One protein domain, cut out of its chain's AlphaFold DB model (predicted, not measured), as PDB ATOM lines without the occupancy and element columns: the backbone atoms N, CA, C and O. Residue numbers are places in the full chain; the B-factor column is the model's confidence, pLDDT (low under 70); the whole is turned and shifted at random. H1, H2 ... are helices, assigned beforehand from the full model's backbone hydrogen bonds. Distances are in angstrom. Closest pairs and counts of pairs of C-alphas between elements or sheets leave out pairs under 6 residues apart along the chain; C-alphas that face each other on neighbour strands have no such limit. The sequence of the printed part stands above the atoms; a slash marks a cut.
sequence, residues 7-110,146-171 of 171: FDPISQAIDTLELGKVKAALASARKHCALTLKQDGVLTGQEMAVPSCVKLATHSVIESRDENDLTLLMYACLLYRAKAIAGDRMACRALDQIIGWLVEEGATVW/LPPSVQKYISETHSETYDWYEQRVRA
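This is residues 7 to 110 and 146 to 171 of the 171 residues of an uncharacterized protein of Luteimonas sp. MC1750 (UniProt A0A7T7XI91). Two helical hairpins, H1 with H2 and H4 with H5, pack together into a long body where H1 meets H4 and H2 meets H5; the longest helix, H6, begins against H5 and then leaves this body as a free arm, in which residues 155 to 171 stick out, of which 155 to 169 belong to H6. The later part of H2 runs on past H1, and short H3 packs crosswise on its residues 30 to 34. The printed part has 130 residues with six named helices, H1 to H6 along the chain, and no named strand: all helix. It is loose, with a radius of gyration of the C-alphas of 17.3 A and spans of 51 by 44 by 26 A.

Find C-alpha 148 at (-22.106, 30.124, 94.929); from there H6 runs 32.1 A to C-alpha 169 at (-44.854, 27.161, 117.400). H5, residues 89 to 104, is 22.5 A long, and H4, residues 72 to 85, 20.2 A. H2, residues 19 to 39, covers 30.4 A; H1, residues 7 to 15, 12.3 A; H3, residues 51 to 57, 9.9 A. H1 begins at C-alpha 7, (-27.063, 10.630, 82.850).

H6 touches H5 with residues 148 to 153 alone, closest at the C-alphas of Gly 100 and Ser 149, 4.9 A; the tilt of 37 degrees is only just steep. In the hairpin of H4 and H5, Tyr 80 and Cys 92 have the closest C-alphas, 5.5 A. H2 touches H5 with residues 19 to 22 alone, closest at the C-alphas of Leu 19 and Ile 98, 5.5 A. In the hairpin of H1 and H2, the closest C-alphas are those of Ala 13 and Val 22, 5.0 A. H1 touches H4 at a shallow tilt of 29 degrees, closest at the C-alphas of Ser 11 and Leu 72, 6.6 A. H3 is about perpendicular to H2, at 73 degrees, with the C-alphas of Ala 34 and Val 54 closest, 6.4 A. H6 and H4 are apart. In H1 to H6 every O i to N i+4 pair is within hydrogen-bond range.

The farthest C-alphas, Thr 16 and Ala 171, are 51.8 A apart. Residues 111 to 145 are not printed; C-alphas 110 and 146 are 12.7 A apart across the cut. The links H2 to H3 and H3 to H4 are long. Look for pLDDT under 70 at residues 158 to 171.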
ATOM      1  N   PHE A   7     -28.173  10.008  82.132       94.50
ATOM      2  CA  PHE A   7     -27.063  10.630  82.850       94.50
ATOM      3  C   PHE A   7     -25.910  10.962  81.896       94.50
ATOM      4  O   PHE A   7     -25.560  12.132  81.760       94.50
ATOM      5  N   ASP A   8     -25.388   9.959  81.187       94.31
ATOM      6  CA  ASP A   8     -24.207  10.077  80.321       94.31
ATOM      7  C   ASP A   8     -24.286  11.195  79.267       94.31
ATOM      8  O   ASP A   8     -23.368  12.014  79.199       94.31
ATOM      9  N   PRO A   9     -25.349  11.315  78.446       95.19
ATOM     10  CA  PRO A   9     -25.399  12.381  77.448       95.19
ATOM     11  C   PRO A   9     -25.468  13.780  78.078       95.19
ATOM     12  O   PRO A   9     -24.999  14.749  77.480       95.19
ATOM     13  N   ILE A  10     -26.054  13.913  79.274       97.12
ATOM     14  CA  ILE A  10     -26.157  15.208  79.953       97.12
ATOM     15  C   ILE A  10     -24.847  15.540  80.679       97.12
ATOM     16  O   ILE A  10     -24.411  16.688  80.616       97.12
ATOM     17  N   SER A  11     -24.185  14.570  81.314       97.12
ATOM     18  CA  SER A  11     -22.881  14.775  81.958       97.12
ATOM     19  C   SER A  11     -21.793  15.128  80.940       97.12
ATOM     20  O   SER A  11     -21.065  16.095  81.155       97.12
ATOM     21  N   GLN A  12     -21.781  14.486  79.769       97.31
ATOM     22  CA  GLN A  12     -20.903  14.872  78.656       97.31
ATOM     23  C   GLN A  12     -21.136  16.319  78.199       97.31
ATOM     24  O   GLN A  12     -20.193  17.026  77.850       97.31
ATOM     25  N   ALA A  13     -22.385  16.795  78.212       98.06
ATOM     26  CA  ALA A  13     -22.690  18.193  77.917       98.06
ATOM     27  C   ALA A  13     -22.238  19.146  79.041       98.06
ATOM     28  O   ALA A  13     -21.869  20.286  78.763       98.06
ATOM     29  N   ILE A  14     -22.245  18.701  80.303       98.38
ATOM     30  CA  ILE A  14     -21.686  19.461  81.435       98.38
ATOM     31  C   ILE A  14     -20.170  19.618  81.267       98.38
ATOM     32  O   ILE A  14     -19.644  20.707  81.500       98.38
ATOM     33  N   ASP A  15     -19.481  18.580  80.790       98.25
ATOM     34  CA  ASP A  15     -18.028  18.596  80.576       98.25
ATOM     35  C   ASP A  15     -17.573  19.628  79.544       98.25
ATOM     36  O   ASP A  15     -16.439  20.109  79.607       98.25
ATOM     37  N   THR A  16     -18.453  20.028  78.620       98.06
ATOM     38  CA  THR A  16     -18.129  21.083  77.651       98.06
ATOM     39  C   THR A  16     -18.147  22.481  78.261       98.06
ATOM     40  O   THR A  16     -17.743  23.422  77.587       98.06
ATOM     41  N   LEU A  17     -18.638  22.648  79.496       98.12
ATOM     42  CA  LEU A  17     -18.754  23.940  80.186       98.12
ATOM     43  C   LEU A  17     -19.629  24.965  79.438       98.12
ATOM     44  O   LEU A  17     -19.477  26.174  79.603       98.12
ATOM     45  N   GLU A  18     -20.572  24.490  78.622       98.12
ATOM     46  CA  GLU A  18     -21.456  25.336  77.818       98.12
ATOM     47  C   GLU A  18     -22.913  25.100  78.217       98.12
ATOM     48  O   GLU A  18     -23.522  24.097  77.839       98.12
ATOM     49  N   LEU A  19     -23.521  26.063  78.920       98.44
ATOM     50  CA  LEU A  19     -24.912  25.956  79.382       98.44
ATOM     51  C   LEU A  19     -25.899  25.620  78.248       98.44
ATOM     52  O   LEU A  19     -26.852  24.871  78.458       98.44
ATOM     53  N   GLY A  20     -25.676  26.150  77.042       98.50
ATOM     54  CA  GLY A  20     -26.518  25.866  75.877       98.50
ATOM     55  C   GLY A  20     -26.549  24.380  75.504       98.50
ATOM     56  O   GLY A  20     -27.620  23.848  75.210       98.50
ATOM     57  N   LYS A  21     -25.404  23.688  75.586       98.44
ATOM     58  CA  LYS A  21     -25.310  22.249  75.312       98.44
ATOM     59  C   LYS A  21     -26.005  21.429  76.394       98.44
ATOM     60  O   LYS A  21     -26.750  20.512  76.059       98.44
ATOM     61  N   VAL A  22     -25.859  21.811  77.666       98.38
ATOM     62  CA  VAL A  22     -26.567  21.154  78.783       98.38
ATOM     63  C   VAL A  22     -28.086  21.287  78.622       98.38
ATOM     64  O   VAL A  22     -28.813  20.299  78.722       98.38
ATOM     65  N   LYS A  23     -28.572  22.493  78.292       98.06
ATOM     66  CA  LYS A  23     -29.994  22.754  78.016       98.06
ATOM     67  C   LYS A  23     -30.526  21.886  76.877       98.06
ATOM     68  O   LYS A  23     -31.591  21.284  77.013       98.06
ATOM     69  N   ALA A  24     -29.783  21.797  75.776       97.62
ATOM     70  CA  ALA A  24     -30.158  20.980  74.626       97.62
ATOM     71  C   ALA A  24     -30.187  19.479  74.966       97.62
ATOM     72  O   ALA A  24     -31.144  18.790  74.609       97.62
ATOM     73  N   ALA A  25     -29.184  18.986  75.700       97.25
ATOM     74  CA  ALA A  25     -29.110  17.591  76.130       97.25
ATOM     75  C   ALA A  25     -30.290  17.214  77.039       97.25
ATOM     76  O   ALA A  25     -30.985  16.232  76.768       97.25
ATOM     77  N   LEU A  26     -30.591  18.034  78.055       95.50
ATOM     78  CA  LEU A  26     -31.727  17.795  78.949       95.50
ATOM     79  C   LEU A  26     -33.066  17.847  78.201       95.50
ATOM     80  O   LEU A  26     -33.936  17.007  78.432       95.50
ATOM     81  N   ALA A  27     -33.249  18.813  77.296       94.69
ATOM     82  CA  ALA A  27     -34.470  18.919  76.499       94.69
ATOM     83  C   ALA A  27     -34.675  17.683  75.607       94.69
ATOM     84  O   ALA A  27     -35.788  17.157  75.526       94.69
ATOM     85  N   SER A  28     -33.601  17.186  74.988       95.12
ATOM     86  CA  SER A  28     -33.621  15.950  74.201       95.12
ATOM     87  C   SER A  28     -33.996  14.739  75.065       95.12
ATOM     88  O   SER A  28     -34.912  13.991  74.717       95.12
ATOM     89  N   ALA A  29     -33.374  14.598  76.239       94.75
ATOM     90  CA  ALA A  29     -33.659  13.519  77.182       94.75
ATOM     91  C   ALA A  29     -35.110  13.549  77.690       94.75
ATOM     92  O   ALA A  29     -35.793  12.524  77.687       94.75
ATOM     93  N   ARG A  30     -35.633  14.729  78.050       93.88
ATOM     94  CA  ARG A  30     -37.043  14.893  78.445       93.88
ATOM     95  C   ARG A  30     -37.995  14.553  77.305       93.88
ATOM     96  O   ARG A  30     -38.982  13.865  77.537       93.88
ATOM     97  N   LYS A  31     -37.695  14.971  76.071       93.25
ATOM     98  CA  LYS A  31     -38.504  14.617  74.895       93.25
ATOM     99  C   LYS A  31     -38.546  13.104  74.684       93.25
ATOM    100  O   LYS A  31     -39.624  12.562  74.467       93.25
ATOM    101  N   HIS A  32     -37.399  12.434  74.771       93.81
ATOM    102  CA  HIS A  32     -37.328  10.978  74.675       93.81
ATOM    103  C   HIS A  32     -38.150  10.306  75.786       93.81
ATOM    104  O   HIS A  32     -39.033   9.505  75.493       93.81
ATOM    105  N   CYS A  33     -37.943  10.709  77.044       93.12
ATOM    106  CA  CYS A  33     -38.674  10.187  78.199       93.12
ATOM    107  C   CYS A  33     -40.193  10.363  78.058       93.12
ATOM    108  O   CYS A  33     -40.943   9.412  78.253       93.12
ATOM    109  N   ALA A  34     -40.656  11.544  77.642       93.19
ATOM    110  CA  ALA A  34     -42.076  11.814  77.430       93.19
ATOM    111  C   ALA A  34     -42.692  10.903  76.354       93.19
ATOM    112  O   ALA A  34     -43.809  10.415  76.516       93.19
ATOM    113  N   LEU A  35     -41.958  10.638  75.266       93.31
ATOM    114  CA  LEU A  35     -42.399   9.714  74.221       93.31
ATOM    115  C   LEU A  35     -42.488   8.272  74.732       93.31
ATOM    116  O   LEU A  35     -43.477   7.606  74.433       93.31
ATOM    117  N   THR A  36     -41.517   7.815  75.527       92.69
ATOM    118  CA  THR A  36     -41.563   6.493  76.173       92.69
ATOM    119  C   THR A  36     -42.754   6.387  77.124       92.69
ATOM    120  O   THR A  36     -43.557   5.472  76.995       92.69
ATOM    121  N   LEU A  37     -42.956   7.375  78.002       91.75
ATOM    122  CA  LEU A  37     -44.100   7.407  78.921       91.75
ATOM    123  C   LEU A  37     -45.443   7.403  78.180       91.75
ATOM    124  O   LEU A  37     -46.402   6.789  78.641       91.75
ATOM    125  N   LYS A  38     -45.524   8.056  77.014       93.38
ATOM    126  CA  LYS A  38     -46.707   7.992  76.150       93.38
ATOM    127  C   LYS A  38     -46.923   6.591  75.572       93.38
ATOM    128  O   LYS A  38     -48.053   6.114  75.545       93.38
ATOM    129  N   GLN A  39     -45.862   5.945  75.086       93.31
ATOM    130  CA  GLN A  39     -45.924   4.580  74.547       93.31
ATOM    131  C   GLN A  39     -46.341   3.564  75.617       93.31
ATOM    132  O   GLN A  39     -47.132   2.671  75.326       93.31
ATOM    133  N   ASP A  40     -45.889   3.767  76.854       91.44
ATOM    134  CA  ASP A  40     -46.234   2.943  78.015       91.44
ATOM    135  C   ASP A  40     -47.640   3.241  78.575       91.44
ATOM    136  O   ASP A  40     -48.069   2.624  79.550       91.44
ATOM    137  N   GLY A  41     -48.370   4.199  77.988       92.06
ATOM    138  CA  GLY A  41     -49.708   4.599  78.429       92.06
ATOM    139  C   GLY A  41     -49.736   5.407  79.731       92.06
ATOM    140  O   GLY A  41     -50.814   5.633  80.273       92.06
ATOM    141  N   VAL A  42     -48.579   5.857  80.228       90.44
ATOM    142  CA  VAL A  42     -48.459   6.729  81.411       90.44
ATOM    143  C   VAL A  42     -48.864   8.166  81.082       90.44
ATOM    144  O   VAL A  42     -49.429   8.847  81.930       90.44
ATOM    145  N   LEU A  43     -48.585   8.624  79.856       90.56
ATOM    146  CA  LEU A  43     -49.006   9.933  79.351       90.56
ATOM    147  C   LEU A  43     -49.970   9.801  78.171       90.56
ATOM    148  O   LEU A  43     -49.723   9.080  77.205       90.56
ATOM    149  N   THR A  44     -51.039  10.584  78.196       93.56
ATOM    150  CA  THR A  44     -51.978  10.731  77.082       93.56
ATOM    151  C   THR A  44     -51.484  11.748  76.050       93.56
ATOM    152  O   THR A  44     -50.606  12.577  76.295       93.56
ATOM    153  N   GLY A  45     -52.089  11.734  74.855       91.50
ATOM    154  CA  GLY A  45     -51.815  12.747  73.830       91.50
ATOM    155  C   GLY A  45     -52.174  14.176  74.261       91.50
ATOM    156  O   GLY A  45     -51.501  15.110  73.836       91.50
ATOM    157  N   GLN A  46     -53.189  14.341  75.116       92.62
ATOM    158  CA  GLN A  46     -53.583  15.645  75.654       92.62
ATOM    159  C   GLN A  46     -52.563  16.155  76.676       92.62
ATOM    160  O   GLN A  46     -52.132  17.300  76.579       92.62
ATOM    161  N   GLU A  47     -52.097  15.302  77.593       92.12
ATOM    162  CA  GLU A  47     -51.063  15.671  78.574       92.12
ATOM    163  C   GLU A  47     -49.728  16.014  77.902       92.12
ATOM    164  O   GLU A  47     -49.031  16.928  78.336       92.12
ATOM    165  N   MET A  48     -49.403  15.354  76.786       91.62
ATOM    166  CA  MET A  48     -48.230  15.679  75.964       91.62
ATOM    167  C   MET A  48     -48.276  17.084  75.346       91.62
ATOM    168  O   MET A  48     -47.224  17.634  75.020       91.62
ATOM    169  N   ALA A  49     -49.465  17.669  75.170       91.12
ATOM    170  CA  ALA A  49     -49.625  19.031  74.663       91.12
ATOM    171  C   ALA A  49     -49.482  20.100  75.763       91.12
ATOM    172  O   ALA A  49     -49.413  21.288  75.449       91.12
ATOM    173  N   VAL A  50     -49.421  19.697  77.038       91.69
ATOM    174  CA  VAL A  50     -49.321  20.596  78.193       91.69
ATOM    175  C   VAL A  50     -47.880  20.584  78.729       91.69
ATOM    176  O   VAL A  50     -47.465  19.608  79.361       91.69
ATOM    177  N   PRO A  51     -47.084  21.660  78.539       88.62
ATOM    178  CA  PRO A  51     -45.664  21.664  78.905       88.62
ATOM    179  C   PRO A  51     -45.381  21.371  80.383       88.62
ATOM    180  O   PRO A  51     -44.389  20.717  80.700       88.62
ATOM    181  N   SER A  52     -46.245  21.825  81.296       89.00
ATOM    182  CA  SER A  52     -46.104  21.563  82.734       89.00
ATOM    183  C   SER A  52     -46.310  20.086  83.080       89.00
ATOM    184  O   SER A  52     -45.532  19.548  83.865       89.00
ATOM    185  N   CYS A  53     -47.280  19.407  82.455       89.62
ATOM    186  CA  CYS A  53     -47.486  17.964  82.609       89.62
ATOM    187  C   CYS A  53     -46.257  17.184  82.143       89.62
ATOM    188  O   CYS A  53     -45.753  16.333  82.872       89.62
ATOM    189  N   VAL A  54     -45.714  17.529  80.970       88.75
ATOM    190  CA  VAL A  54     -44.488  16.902  80.453       88.75
ATOM    191  C   VAL A  54     -43.305  17.160  81.387       88.75
ATOM    192  O   VAL A  54     -42.559  16.230  81.693       88.75
ATOM    193  N   LYS A  55     -43.130  18.392  81.884       87.19
ATOM    194  CA  LYS A  55     -42.040  18.731  82.814       87.19
ATOM    195  C   LYS A  55     -42.137  17.937  84.121       87.19
ATOM    196  O   LYS A  55     -41.121  17.418  84.572       87.19
ATOM    197  N   LEU A  56     -43.336  17.800  84.692       87.94
ATOM    198  CA  LEU A  56     -43.572  17.007  85.904       87.94
ATOM    199  C   LEU A  56     -43.331  15.512  85.664       87.94
ATOM    200  O   LEU A  56     -42.588  14.879  86.409       87.94
ATOM    201  N   ALA A  57     -43.896  14.953  84.595       88.69
ATOM    202  CA  ALA A  57     -43.768  13.532  84.275       88.69
ATOM    203  C   ALA A  57     -42.324  13.122  83.949       88.69
ATOM    204  O   ALA A  57     -41.902  12.004  84.234       88.69
ATOM    205  N   THR A  58     -41.542  14.046  83.388       91.19
ATOM    206  CA  THR A  58     -40.127  13.839  83.054       91.19
ATOM    207  C   THR A  58     -39.177  14.400  84.108       91.19
ATOM    208  O   THR A  58     -37.974  14.496  83.861       91.19
ATOM    209  N   HIS A  59     -39.677  14.753  85.297       89.19
ATOM    210  CA  HIS A  59     -38.846  15.308  86.365       89.19
ATOM    211  C   HIS A  59     -37.705  14.356  86.748       89.19
ATOM    212  O   HIS A  59     -36.577  14.795  86.924       89.19
ATOM    213  N   SER A  60     -37.940  13.041  86.735       89.06
ATOM    214  CA  SER A  60     -36.907  12.025  86.994       89.06
ATOM    215  C   SER A  60     -35.670  12.126  86.090       89.06
ATOM    216  O   SER A  60     -34.616  11.623  86.464       89.06
ATOM    217  N   VAL A  61     -35.763  12.802  84.937       94.31
ATOM    218  CA  VAL A  61     -34.628  13.039  84.036       94.31
ATOM    219  C   VAL A  61     -33.601  13.992  84.662       94.31
ATOM    220  O   VAL A  61     -32.408  13.754  84.498       94.31
ATOM    221  N   ILE A  62     -34.016  15.030  85.407       93.00
ATOM    222  CA  ILE A  62     -33.057  15.935  86.084       93.00
ATOM    223  C   ILE A  62     -32.349  15.239  87.258       93.00
ATOM    224  O   ILE A  62     -31.213  15.563  87.589       93.00
ATOM    225  N   GLU A  63     -33.004  14.226  87.826       92.69
ATOM    226  CA  GLU A  63     -32.508  13.362  88.904       92.69
ATOM    227  C   GLU A  63     -31.860  12.068  88.380       92.69
ATOM    228  O   GLU A  63     -31.698  11.096  89.129       92.69
ATOM    229  N   SER A  64     -31.500  12.039  87.092       92.94
ATOM    230  CA  SER A  64     -30.748  10.934  86.492       92.94
ATOM    231  C   SER A  64     -29.440  10.712  87.237       92.94
ATOM    232  O   SER A  64     -28.839  11.657  87.760       92.94
ATOM    233  N   ARG A  65     -29.020   9.448  87.303       92.06
ATOM    234  CA  ARG A  65     -27.919   8.994  88.155       92.06
ATOM    235  C   ARG A  65     -26.965   8.105  87.385       92.06
ATOM    236  O   ARG A  65     -27.423   7.295  86.584       92.06
ATOM    237  N   ASP A  66     -25.679   8.245  87.675       91.94
ATOM    238  CA  ASP A  66     -24.646   7.343  87.173       91.94
ATOM    239  C   ASP A  66     -24.611   6.016  87.950       91.94
ATOM    240  O   ASP A  66     -25.356   5.789  88.913       91.94
ATOM    241  N   GLU A  67     -23.691   5.143  87.545       88.38
ATOM    242  CA  GLU A  67     -23.393   3.872  88.212       88.38
ATOM    243  C   GLU A  67     -22.952   4.030  89.680       88.38
ATOM    244  O   GLU A  67     -23.140   3.121  90.490       88.38
ATOM    245  N   ASN A  68     -22.431   5.202  90.060       86.94
ATOM    246  CA  ASN A  68     -22.026   5.544  91.424       86.94
ATOM    247  C   ASN A  68     -23.148   6.213  92.237       86.94
ATOM    248  O   ASN A  68     -22.903   6.684  93.354       86.94
ATOM    249  N   ASP A  69     -24.377   6.250  91.711       90.06
ATOM    250  CA  ASP A  69     -25.538   6.903  92.319       90.06
ATOM    251  C   ASP A  69     -25.382   8.425  92.499       90.06
ATOM    252  O   ASP A  69     -26.015   9.021  93.373       90.06
ATOM    253  N   LEU A  70     -24.548   9.076  91.691       92.31
ATOM    254  CA  LEU A  70     -24.403  10.528  91.660       92.31
ATOM    255  C   LEU A  70     -25.461  11.140  90.752       92.31
ATOM    256  O   LEU A  70     -25.622  10.719  89.612       92.31
ATOM    257  N   THR A  71     -26.166  12.164  91.235       94.56
ATOM    258  CA  THR A  71     -27.050  12.964  90.374       94.56
ATOM    259  C   THR A  71     -26.238  13.906  89.486       94.56
ATOM    260  O   THR A  71     -25.082  14.219  89.783       94.56
ATOM    261  N   LEU A  72     -26.853  14.430  88.423       96.25
ATOM    262  CA  LEU A  72     -26.232  15.442  87.555       96.25
ATOM    263  C   LEU A  72     -25.744  16.672  88.337       96.25
ATOM    264  O   LEU A  72     -24.664  17.201  88.072       96.25
ATOM    265  N   LEU A  73     -26.512  17.099  89.345       97.38
ATOM    266  CA  LEU A  73     -26.134  18.207  90.219       97.38
ATOM    267  C   LEU A  73     -24.899  17.869  91.066       97.38
ATOM    268  O   LEU A  73     -23.993  18.695  91.177       97.38
ATOM    269  N   MET A  74     -24.831  16.657  91.633       97.06
ATOM    270  CA  MET A  74     -23.648  16.205  92.377       97.06
ATOM    271  C   MET A  74     -22.416  16.174  91.486       97.06
ATOM    272  O   MET A  74     -21.373  16.696  91.875       97.06
ATOM    273  N   TYR A  75     -22.551  15.602  90.289       97.25
ATOM    274  CA  TYR A  75     -21.486  15.545  89.297       97.25
ATOM    275  C   TYR A  75     -20.926  16.940  88.991       97.25
ATOM    276  O   TYR A  75     -19.729  17.180  89.158       97.25
ATOM    277  N   ALA A  76     -21.800  17.894  88.657       98.25
ATOM    278  CA  ALA A  76     -21.398  19.265  88.362       98.25
ATOM    279  C   ALA A  76     -20.726  19.962  89.565       98.25
ATOM    280  O   ALA A  76     -19.722  20.656  89.393       98.25
ATOM    281  N   CYS A  77     -21.217  19.742  90.791       98.25
ATOM    282  CA  CYS A  77     -20.601  20.285  92.009       98.25
ATOM    283  C   CYS A  77     -19.205  19.704  92.280       98.25
ATOM    284  O   CYS A  77     -18.294  20.437  92.676       98.25
ATOM    285  N   LEU A  78     -19.017  18.401  92.062       97.38
ATOM    286  CA  LEU A  78     -17.712  17.749  92.199       97.38
ATOM    287  C   LEU A  78     -16.722  18.278  91.155       97.38
ATOM    288  O   LEU A  78     -15.581  18.598  91.500       97.38
ATOM    289  N   LEU A  79     -17.171  18.451  89.909       98.00
ATOM    290  CA  LEU A  79     -16.359  19.036  88.845       98.00
ATOM    291  C   LEU A  79     -15.980  20.488  89.167       98.00
ATOM    292  O   LEU A  79     -14.810  20.855  89.050       98.00
ATOM    293  N   TYR A  80     -16.926  21.291  89.664       98.56
ATOM    294  CA  TYR A  80     -16.658  22.653  90.138       98.56
ATOM    295  C   TYR A  80     -15.564  22.650  91.203       98.56
ATOM    296  O   TYR A  80     -14.596  23.407  91.104       98.56
ATOM    297  N   ARG A  81     -15.670  21.763  92.201       98.06
ATOM    298  CA  ARG A  81     -14.681  21.676  93.276       98.06
ATOM    299  C   ARG A  81     -13.293  21.329  92.744       98.06
ATOM    300  O   ARG A  81     -12.319  21.953  93.166       98.06
ATOM    301  N   ALA A  82     -13.197  20.379  91.819       98.19
ATOM    302  CA  ALA A  82     -11.930  20.015  91.194       98.19
ATOM    303  C   ALA A  82     -11.299  21.210  90.454       98.19
ATOM    304  O   ALA A  82     -10.115  21.497  90.638       98.19
ATOM    305  N   LYS A  83     -12.097  21.964  89.686       98.31
ATOM    306  CA  LYS A  83     -11.638  23.175  88.983       98.31
ATOM    307  C   LYS A  83     -11.236  24.297  89.940       98.31
ATOM    308  O   LYS A  83     -10.236  24.968  89.697       98.31
ATOM    309  N   ALA A  84     -11.950  24.455  91.052       97.94
ATOM    310  CA  ALA A  84     -11.628  25.442  92.078       97.94
ATOM    311  C   ALA A  84     -10.286  25.140  92.761       97.94
ATOM    312  O   ALA A  84      -9.476  26.049  92.932       97.94
ATOM    313  N   ILE A  85     -10.021  23.869  93.092       97.94
ATOM    314  CA  ILE A  85      -8.722  23.428  93.630       97.94
ATOM    315  C   ILE A  85      -7.598  23.701  92.623       97.94
ATOM    316  O   ILE A  85      -6.525  24.153  93.011       97.94
ATOM    317  N   ALA A  86      -7.856  23.480  91.331       98.06
ATOM    318  CA  ALA A  86      -6.902  23.763  90.260       98.06
ATOM    319  C   ALA A  86      -6.729  25.266  89.950       98.06
ATOM    320  O   ALA A  86      -5.874  25.627  89.146       98.06
ATOM    321  N   GLY A  87      -7.530  26.150  90.556       98.12
ATOM    322  CA  GLY A  87      -7.481  27.594  90.311       98.12
ATOM    323  C   GLY A  87      -8.114  28.050  88.987       98.12
ATOM    324  O   GLY A  87      -7.963  29.215  88.613       98.12
ATOM    325  N   ASP A  88      -8.851  27.181  88.290       98.31
ATOM    326  CA  ASP A  88      -9.502  27.497  87.013       98.31
ATOM    327  C   ASP A  88     -10.793  28.299  87.234       98.31
ATOM    328  O   ASP A  88     -11.908  27.773  87.327       98.31
ATOM    329  N   ARG A  89     -10.634  29.620  87.334       97.75
ATOM    330  CA  ARG A  89     -11.741  30.550  87.594       97.75
ATOM    331  C   ARG A  89     -12.758  30.603  86.458       97.75
ATOM    332  O   ARG A  89     -13.922  30.893  86.732       97.75
ATOM    333  N   MET A  90     -12.345  30.380  85.210       98.00
ATOM    334  CA  MET A  90     -13.260  30.423  84.067       98.00
ATOM    335  C   MET A  90     -14.175  29.203  84.078       98.00
ATOM    336  O   MET A  90     -15.395  29.371  84.027       98.00
ATOM    337  N   ALA A  91     -13.612  28.006  84.263       98.19
ATOM    338  CA  ALA A  91     -14.413  26.796  84.404       98.19
ATOM    339  C   ALA A  91     -15.336  26.860  85.625       98.19
ATOM    340  O   ALA A  91     -16.498  26.479  85.525       98.19
ATOM    341  N   CYS A  92     -14.870  27.411  86.752       98.56
ATOM    342  CA  CYS A  92     -15.721  27.595  87.931       98.56
ATOM    343  C   CYS A  92     -16.946  28.474  87.639       98.56
ATOM    344  O   CYS A  92     -18.041  28.133  88.072       98.56
ATOM    345  N   ARG A  93     -16.794  29.584  86.901       98.62
ATOM    346  CA  ARG A  93     -17.939  30.442  86.541       98.62
ATOM    347  C   ARG A  93     -18.920  29.725  85.621       98.62
ATOM    348  O   ARG A  93     -20.121  29.808  85.843       98.62
ATOM    349  N   ALA A  94     -18.409  29.021  84.612       98.56
ATOM    350  CA  ALA A  94     -19.245  28.257  83.693       98.56
ATOM    351  C   ALA A  94     -20.028  27.153  84.427       98.56
ATOM    352  O   ALA A  94     -21.232  27.006  84.230       98.56
ATOM    353  N   LEU A  95     -19.364  26.429  85.334       98.69
ATOM    354  CA  LEU A  95     -19.997  25.397  86.153       98.69
ATOM    355  C   LEU A  95     -21.012  25.978  87.128       98.69
ATOM    356  O   LEU A  95     -22.097  25.427  87.233       98.69
ATOM    357  N   ASP A  96     -20.717  27.093  87.797       98.62
ATOM    358  CA  ASP A  96     -21.685  27.740  88.690       98.62
ATOM    359  C   ASP A  96     -22.947  28.186  87.935       98.62
ATOM    360  O   ASP A  96     -24.057  28.020  88.434       98.62
ATOM    361  N   GLN A  97     -22.803  28.655  86.691       98.62
ATOM    362  CA  GLN A  97     -23.941  28.984  85.834       98.62
ATOM    363  C   GLN A  97     -24.774  27.744  85.467       98.62
ATOM    364  O   GLN A  97     -26.004  27.791  85.496       98.62
ATOM    365  N   ILE A  98     -24.115  26.632  85.124       98.81
ATOM    366  CA  ILE A  98     -24.782  25.350  84.851       98.81
ATOM    367  C   ILE A  98     -25.509  24.851  86.099       98.81
ATOM    368  O   ILE A  98     -26.671  24.466  86.020       98.81
ATOM    369  N   ILE A  99     -24.845  24.891  87.248       98.62
ATOM    370  CA  ILE A  99     -25.357  24.399  88.525       98.62
ATOM    371  C   ILE A  99     -26.555  25.223  88.989       98.62
ATOM    372  O   ILE A  99     -27.576  24.639  89.345       98.62
ATOM    373  N   GLY A 100     -26.475  26.554  88.913       98.19
ATOM    374  CA  GLY A 100     -27.608  27.428  89.211       98.19
ATOM    375  C   GLY A 100     -28.820  27.099  88.346       98.19
ATOM    376  O   GLY A 100     -29.917  26.920  88.864       98.19
ATOM    377  N   TRP A 101     -28.607  26.889  87.046       98.12
ATOM    378  CA  TRP A 101     -29.691  26.490  86.154       98.12
ATOM    379  C   TRP A 101     -30.246  25.084  86.456       98.12
ATOM    380  O   TRP A 101     -31.454  24.874  86.374       98.12
ATOM    381  N   LEU A 102     -29.409  24.109  86.834       97.50
ATOM    382  CA  LEU A 102     -29.886  22.780  87.247       97.50
ATOM    383  C   LEU A 102     -30.791  22.871  88.487       97.50
ATOM    384  O   LEU A 102     -31.821  22.200  88.537       97.50
ATOM    385  N   VAL A 103     -30.433  23.715  89.459       95.94
ATOM    386  CA  VAL A 103     -31.254  23.977  90.653       95.94
ATOM    387  C   VAL A 103     -32.587  24.628  90.271       95.94
ATOM    388  O   VAL A 103     -33.635  24.172  90.723       95.94
ATOM    389  N   GLU A 104     -32.581  25.621  89.377       94.31
ATOM    390  CA  GLU A 104     -33.807  26.235  88.831       94.31
ATOM    391  C   GLU A 104     -34.701  25.220  88.091       94.31
ATOM    392  O   GLU A 104     -35.929  25.311  88.113       94.31
ATOM    393  N   GLU A 105     -34.100  24.215  87.449       93.06
ATOM    394  CA  GLU A 105     -34.819  23.106  86.812       93.06
ATOM    395  C   GLU A 105     -35.360  22.058  87.797       93.06
ATOM    396  O   GLU A 105     -36.055  21.126  87.372       93.06
ATOM    397  N   GLY A 106     -35.104  22.237  89.093       91.56
ATOM    398  CA  GLY A 106     -35.603  21.396  90.175       91.56
ATOM    399  C   GLY A 106     -34.655  20.275  90.585       91.56
ATOM    400  O   GLY A 106     -35.113  19.320  91.205       91.56
ATOM    401  N   ALA A 107     -33.365  20.344  90.240       94.06
ATOM    402  CA  ALA A 107     -32.389  19.390  90.758       94.06
ATOM    403  C   ALA A 107     -32.227  19.545  92.281       94.06
ATOM    404  O   ALA A 107     -32.035  20.645  92.803       94.06
ATOM    405  N   THR A 108     -32.264  18.429  92.999       91.81
ATOM    406  CA  THR A 108     -32.340  18.406  94.460       91.81
ATOM    407  C   THR A 108     -30.952  18.490  95.090       91.81
ATOM    408  O   THR A 108     -30.162  17.545  95.024       91.81
ATOM    409  N   VAL A 109     -30.667  19.584  95.803       91.31
ATOM    410  CA  VAL A 109     -29.401  19.766  96.546       91.31
ATOM    411  C   VAL A 109     -29.248  18.745  97.687       91.31
ATOM    412  O   VAL A 109     -28.139  18.310  98.002       91.31
ATOM    413  N   TRP A 110     -30.360  18.309  98.281       91.12
ATOM    414  CA  TRP A 110     -30.387  17.322  99.369       91.12
ATOM    415  C   TRP A 110     -30.457  15.865  98.905       91.12
ATOM    416  O   TRP A 110     -30.548  14.972  99.750       91.12
ATOM    417  N   LEU A 146     -19.107  24.563  98.288       95.69
ATOM    418  CA  LEU A 146     -20.148  24.461  97.274       95.69
ATOM    419  C   LEU A 146     -20.060  25.626  96.273       95.69
ATOM    420  O   LEU A 146     -19.550  26.694  96.617       95.69
ATOM    421  N   PRO A 147     -20.594  25.461  95.055       97.44
ATOM    422  CA  PRO A 147     -20.775  26.567  94.118       97.44
ATOM    423  C   PRO A 147     -21.628  27.700  94.728       97.44
ATOM    424  O   PRO A 147     -22.572  27.404  95.470       97.44
ATOM    425  N   PRO A 148     -21.337  28.982  94.430       97.56
ATOM    426  CA  PRO A 148     -22.106  30.124  94.929       97.56
ATOM    427  C   PRO A 148     -23.620  30.010  94.719       97.56
ATOM    428  O   PRO A 148     -24.383  30.324  95.630       97.56
ATOM    429  N   SER A 149     -24.060  29.512  93.562       97.12
ATOM    430  CA  SER A 149     -25.477  29.275  93.254       97.12
ATOM    431  C   SER A 149     -26.158  28.331  94.251       97.12
ATOM    432  O   SER A 149     -27.255  28.617  94.728       97.12
ATOM    433  N   VAL A 150     -25.484  27.247  94.640       96.00
ATOM    434  CA  VAL A 150     -25.986  26.294  95.641       96.00
ATOM    435  C   VAL A 150     -25.984  26.915  97.034       96.00
ATOM    436  O   VAL A 150     -26.942  26.742  97.781       96.00
ATOM    437  N   GLN A 151     -24.931  27.657  97.392       95.25
ATOM    438  CA  GLN A 151     -24.873  28.353  98.683       95.25
ATOM    439  C   GLN A 151     -26.033  29.341  98.836       95.25
ATOM    440  O   GLN A 151     -26.689  29.356  99.878       95.25
ATOM    441  N   LYS A 152     -26.305  30.118  97.779       94.00
ATOM    442  CA  LYS A 152     -27.431  31.048  97.712       94.00
ATOM    443  C   LYS A 152     -28.756  30.308  97.877       94.00
ATOM    444  O   LYS A 152     -29.513  30.642  98.783       94.00
ATOM    445  N   TYR A 153     -28.981  29.262  97.081       92.50
ATOM    446  CA  TYR A 153     -30.201  28.461  97.159       92.50
ATOM    447  C   TYR A 153     -30.459  27.946  98.579       92.50
ATOM    448  O   TYR A 153     -31.536  28.175  99.118       92.50
ATOM    449  N   ILE A 154     -29.449  27.341  99.220       89.19
ATOM    450  CA  ILE A 154     -29.539  26.852 100.606       89.19
ATOM    451  C   ILE A 154     -29.928  27.990 101.555       89.19
ATOM    452  O   ILE A 154     -30.804  27.806 102.394       89.19
ATOM    453  N   SER A 155     -29.294  29.162 101.443       87.62
ATOM    454  CA  SER A 155     -29.598  30.290 102.334       87.62
ATOM    455  C   SER A 155     -31.041  30.787 102.204       87.62
ATOM    456  O   SER A 155     -31.658  31.110 103.215       87.62
ATOM    457  N   GLU A 156     -31.592  30.773 100.989       86.44
ATOM    458  CA  GLU A 156     -32.966  31.199 100.702       86.44
ATOM    459  C   GLU A 156     -33.994  30.150 101.163       86.44
ATOM    460  O   GLU A 156     -35.011  30.497 101.757       86.44
ATOM    461  N   THR A 157     -33.718  28.851 100.998       76.31
ATOM    462  CA  THR A 157     -34.650  27.802 101.469       76.31
ATOM    463  C   THR A 157     -34.625  27.623 102.989       76.31
ATOM    464  O   THR A 157     -35.647  27.308 103.605       76.31
ATOM    465  N   HIS A 158     -33.470  27.836 103.629       59.62
ATOM    466  CA  HIS A 158     -33.376  27.802 105.087       59.62
ATOM    467  C   HIS A 158     -34.102  28.979 105.759       59.62
ATOM    468  O   HIS A 158     -34.565  28.793 106.884       59.62
ATOM    469  N   SER A 159     -34.266  30.143 105.107       52.09
ATOM    470  CA  SER A 159     -35.062  31.244 105.680       52.09
ATOM    471  C   SER A 159     -36.565  30.958 105.648       52.09
ATOM    472  O   SER A 159     -37.250  31.194 106.637       52.09
ATOM    473  N   GLU A 160     -37.077  30.358 104.569       49.97
ATOM    474  CA  GLU A 160     -38.510  30.028 104.445       49.97
ATOM    475  C   GLU A 160     -38.957  28.919 105.413       49.97
ATOM    476  O   GLU A 160     -40.065  28.957 105.955       49.97
ATOM    477  N   THR A 161     -38.086  27.942 105.682       48.44
ATOM    478  CA  THR A 161     -38.412  26.818 106.578       48.44
ATOM    479  C   THR A 161     -38.410  27.242 108.055       48.44
ATOM    480  O   THR A 161     -39.182  26.703 108.849       48.44
ATOM    481  N   TYR A 162     -37.575  28.219 108.433       41.56
ATOM    482  CA  TYR A 162     -37.520  28.746 109.802       41.56
ATOM    483  C   TYR A 162     -38.688  29.695 110.111       41.56
ATOM    484  O   TYR A 162     -39.276  29.580 111.187       41.56
ATOM    485  N   ASP A 163     -39.084  30.557 109.169       45.97
ATOM    486  CA  ASP A 163     -40.215  31.477 109.361       45.97
ATOM    487  C   ASP A 163     -41.548  30.732 109.515       45.97
ATOM    488  O   ASP A 163     -42.355  31.069 110.383       45.97
ATOM    489  N   TRP A 164     -41.770  29.662 108.744       44.72
ATOM    490  CA  TRP A 164     -42.978  28.843 108.885       44.72
ATOM    491  C   TRP A 164     -43.039  28.101 110.230       44.72
ATOM    492  O   TRP A 164     -44.116  27.961 110.813       44.72
ATOM    493  N   TYR A 165     -41.898  27.634 110.749       39.56
ATOM    494  CA  TYR A 165     -41.836  26.902 112.018       39.56
ATOM    495  C   TYR A 165     -41.985  27.843 113.229       39.56
ATOM    496  O   TYR A 165     -42.734  27.535 114.158       39.56
ATOM    497  N   GLU A 166     -41.352  29.022 113.212       42.06
ATOM    498  CA  GLU A 166     -41.487  30.039 114.271       42.06
ATOM    499  C   GLU A 166     -42.910  30.625 114.342       42.06
ATOM    500  O   GLU A 166     -43.436  30.807 115.442       42.06
ATOM    501  N   GLN A 167     -43.581  30.840 113.202       47.94
ATOM    502  CA  GLN A 167     -44.960  31.358 113.166       47.94
ATOM    503  C   GLN A 167     -46.007  30.369 113.700       47.94
ATOM    504  O   GLN A 167     -47.081  30.791 114.123       47.94
ATOM    505  N   ARG A 168     -45.717  29.061 113.695       48.84
ATOM    506  CA  ARG A 168     -46.666  28.013 114.109       48.84
ATOM    507  C   ARG A 168     -46.420  27.450 115.506       48.84
ATOM    508  O   ARG A 168     -47.324  26.854 116.072       48.84
ATOM    509  N   VAL A 169     -45.211  27.611 116.042       47.09
ATOM    510  CA  VAL A 169     -44.854  27.161 117.400       47.09
ATOM    511  C   VAL A 169     -45.065  28.273 118.441       47.09
ATOM    512  O   VAL A 169     -45.162  27.980 119.630       47.09
ATOM    513  N   ARG A 170     -45.175  29.541 118.015       44.94
ATOM    514  CA  ARG A 170     -45.465  30.692 118.894       44.94
ATOM    515  C   ARG A 170     -46.887  31.266 118.766       44.94
ATOM    516  O   ARG A 170     -47.155  32.297 119.381       44.94
ATOM    517  N   ALA A 171     -47.765  30.633 117.987       44.00
ATOM    518  CA  ALA A 171     -49.194  30.953 117.891       44.00
ATOM    519  C   ALA A 171     -50.018  29.896 118.634       44.00
ATOM    520  O   ALA A 171     -51.009  30.287 119.289       44.00
TER     521      ALA A 171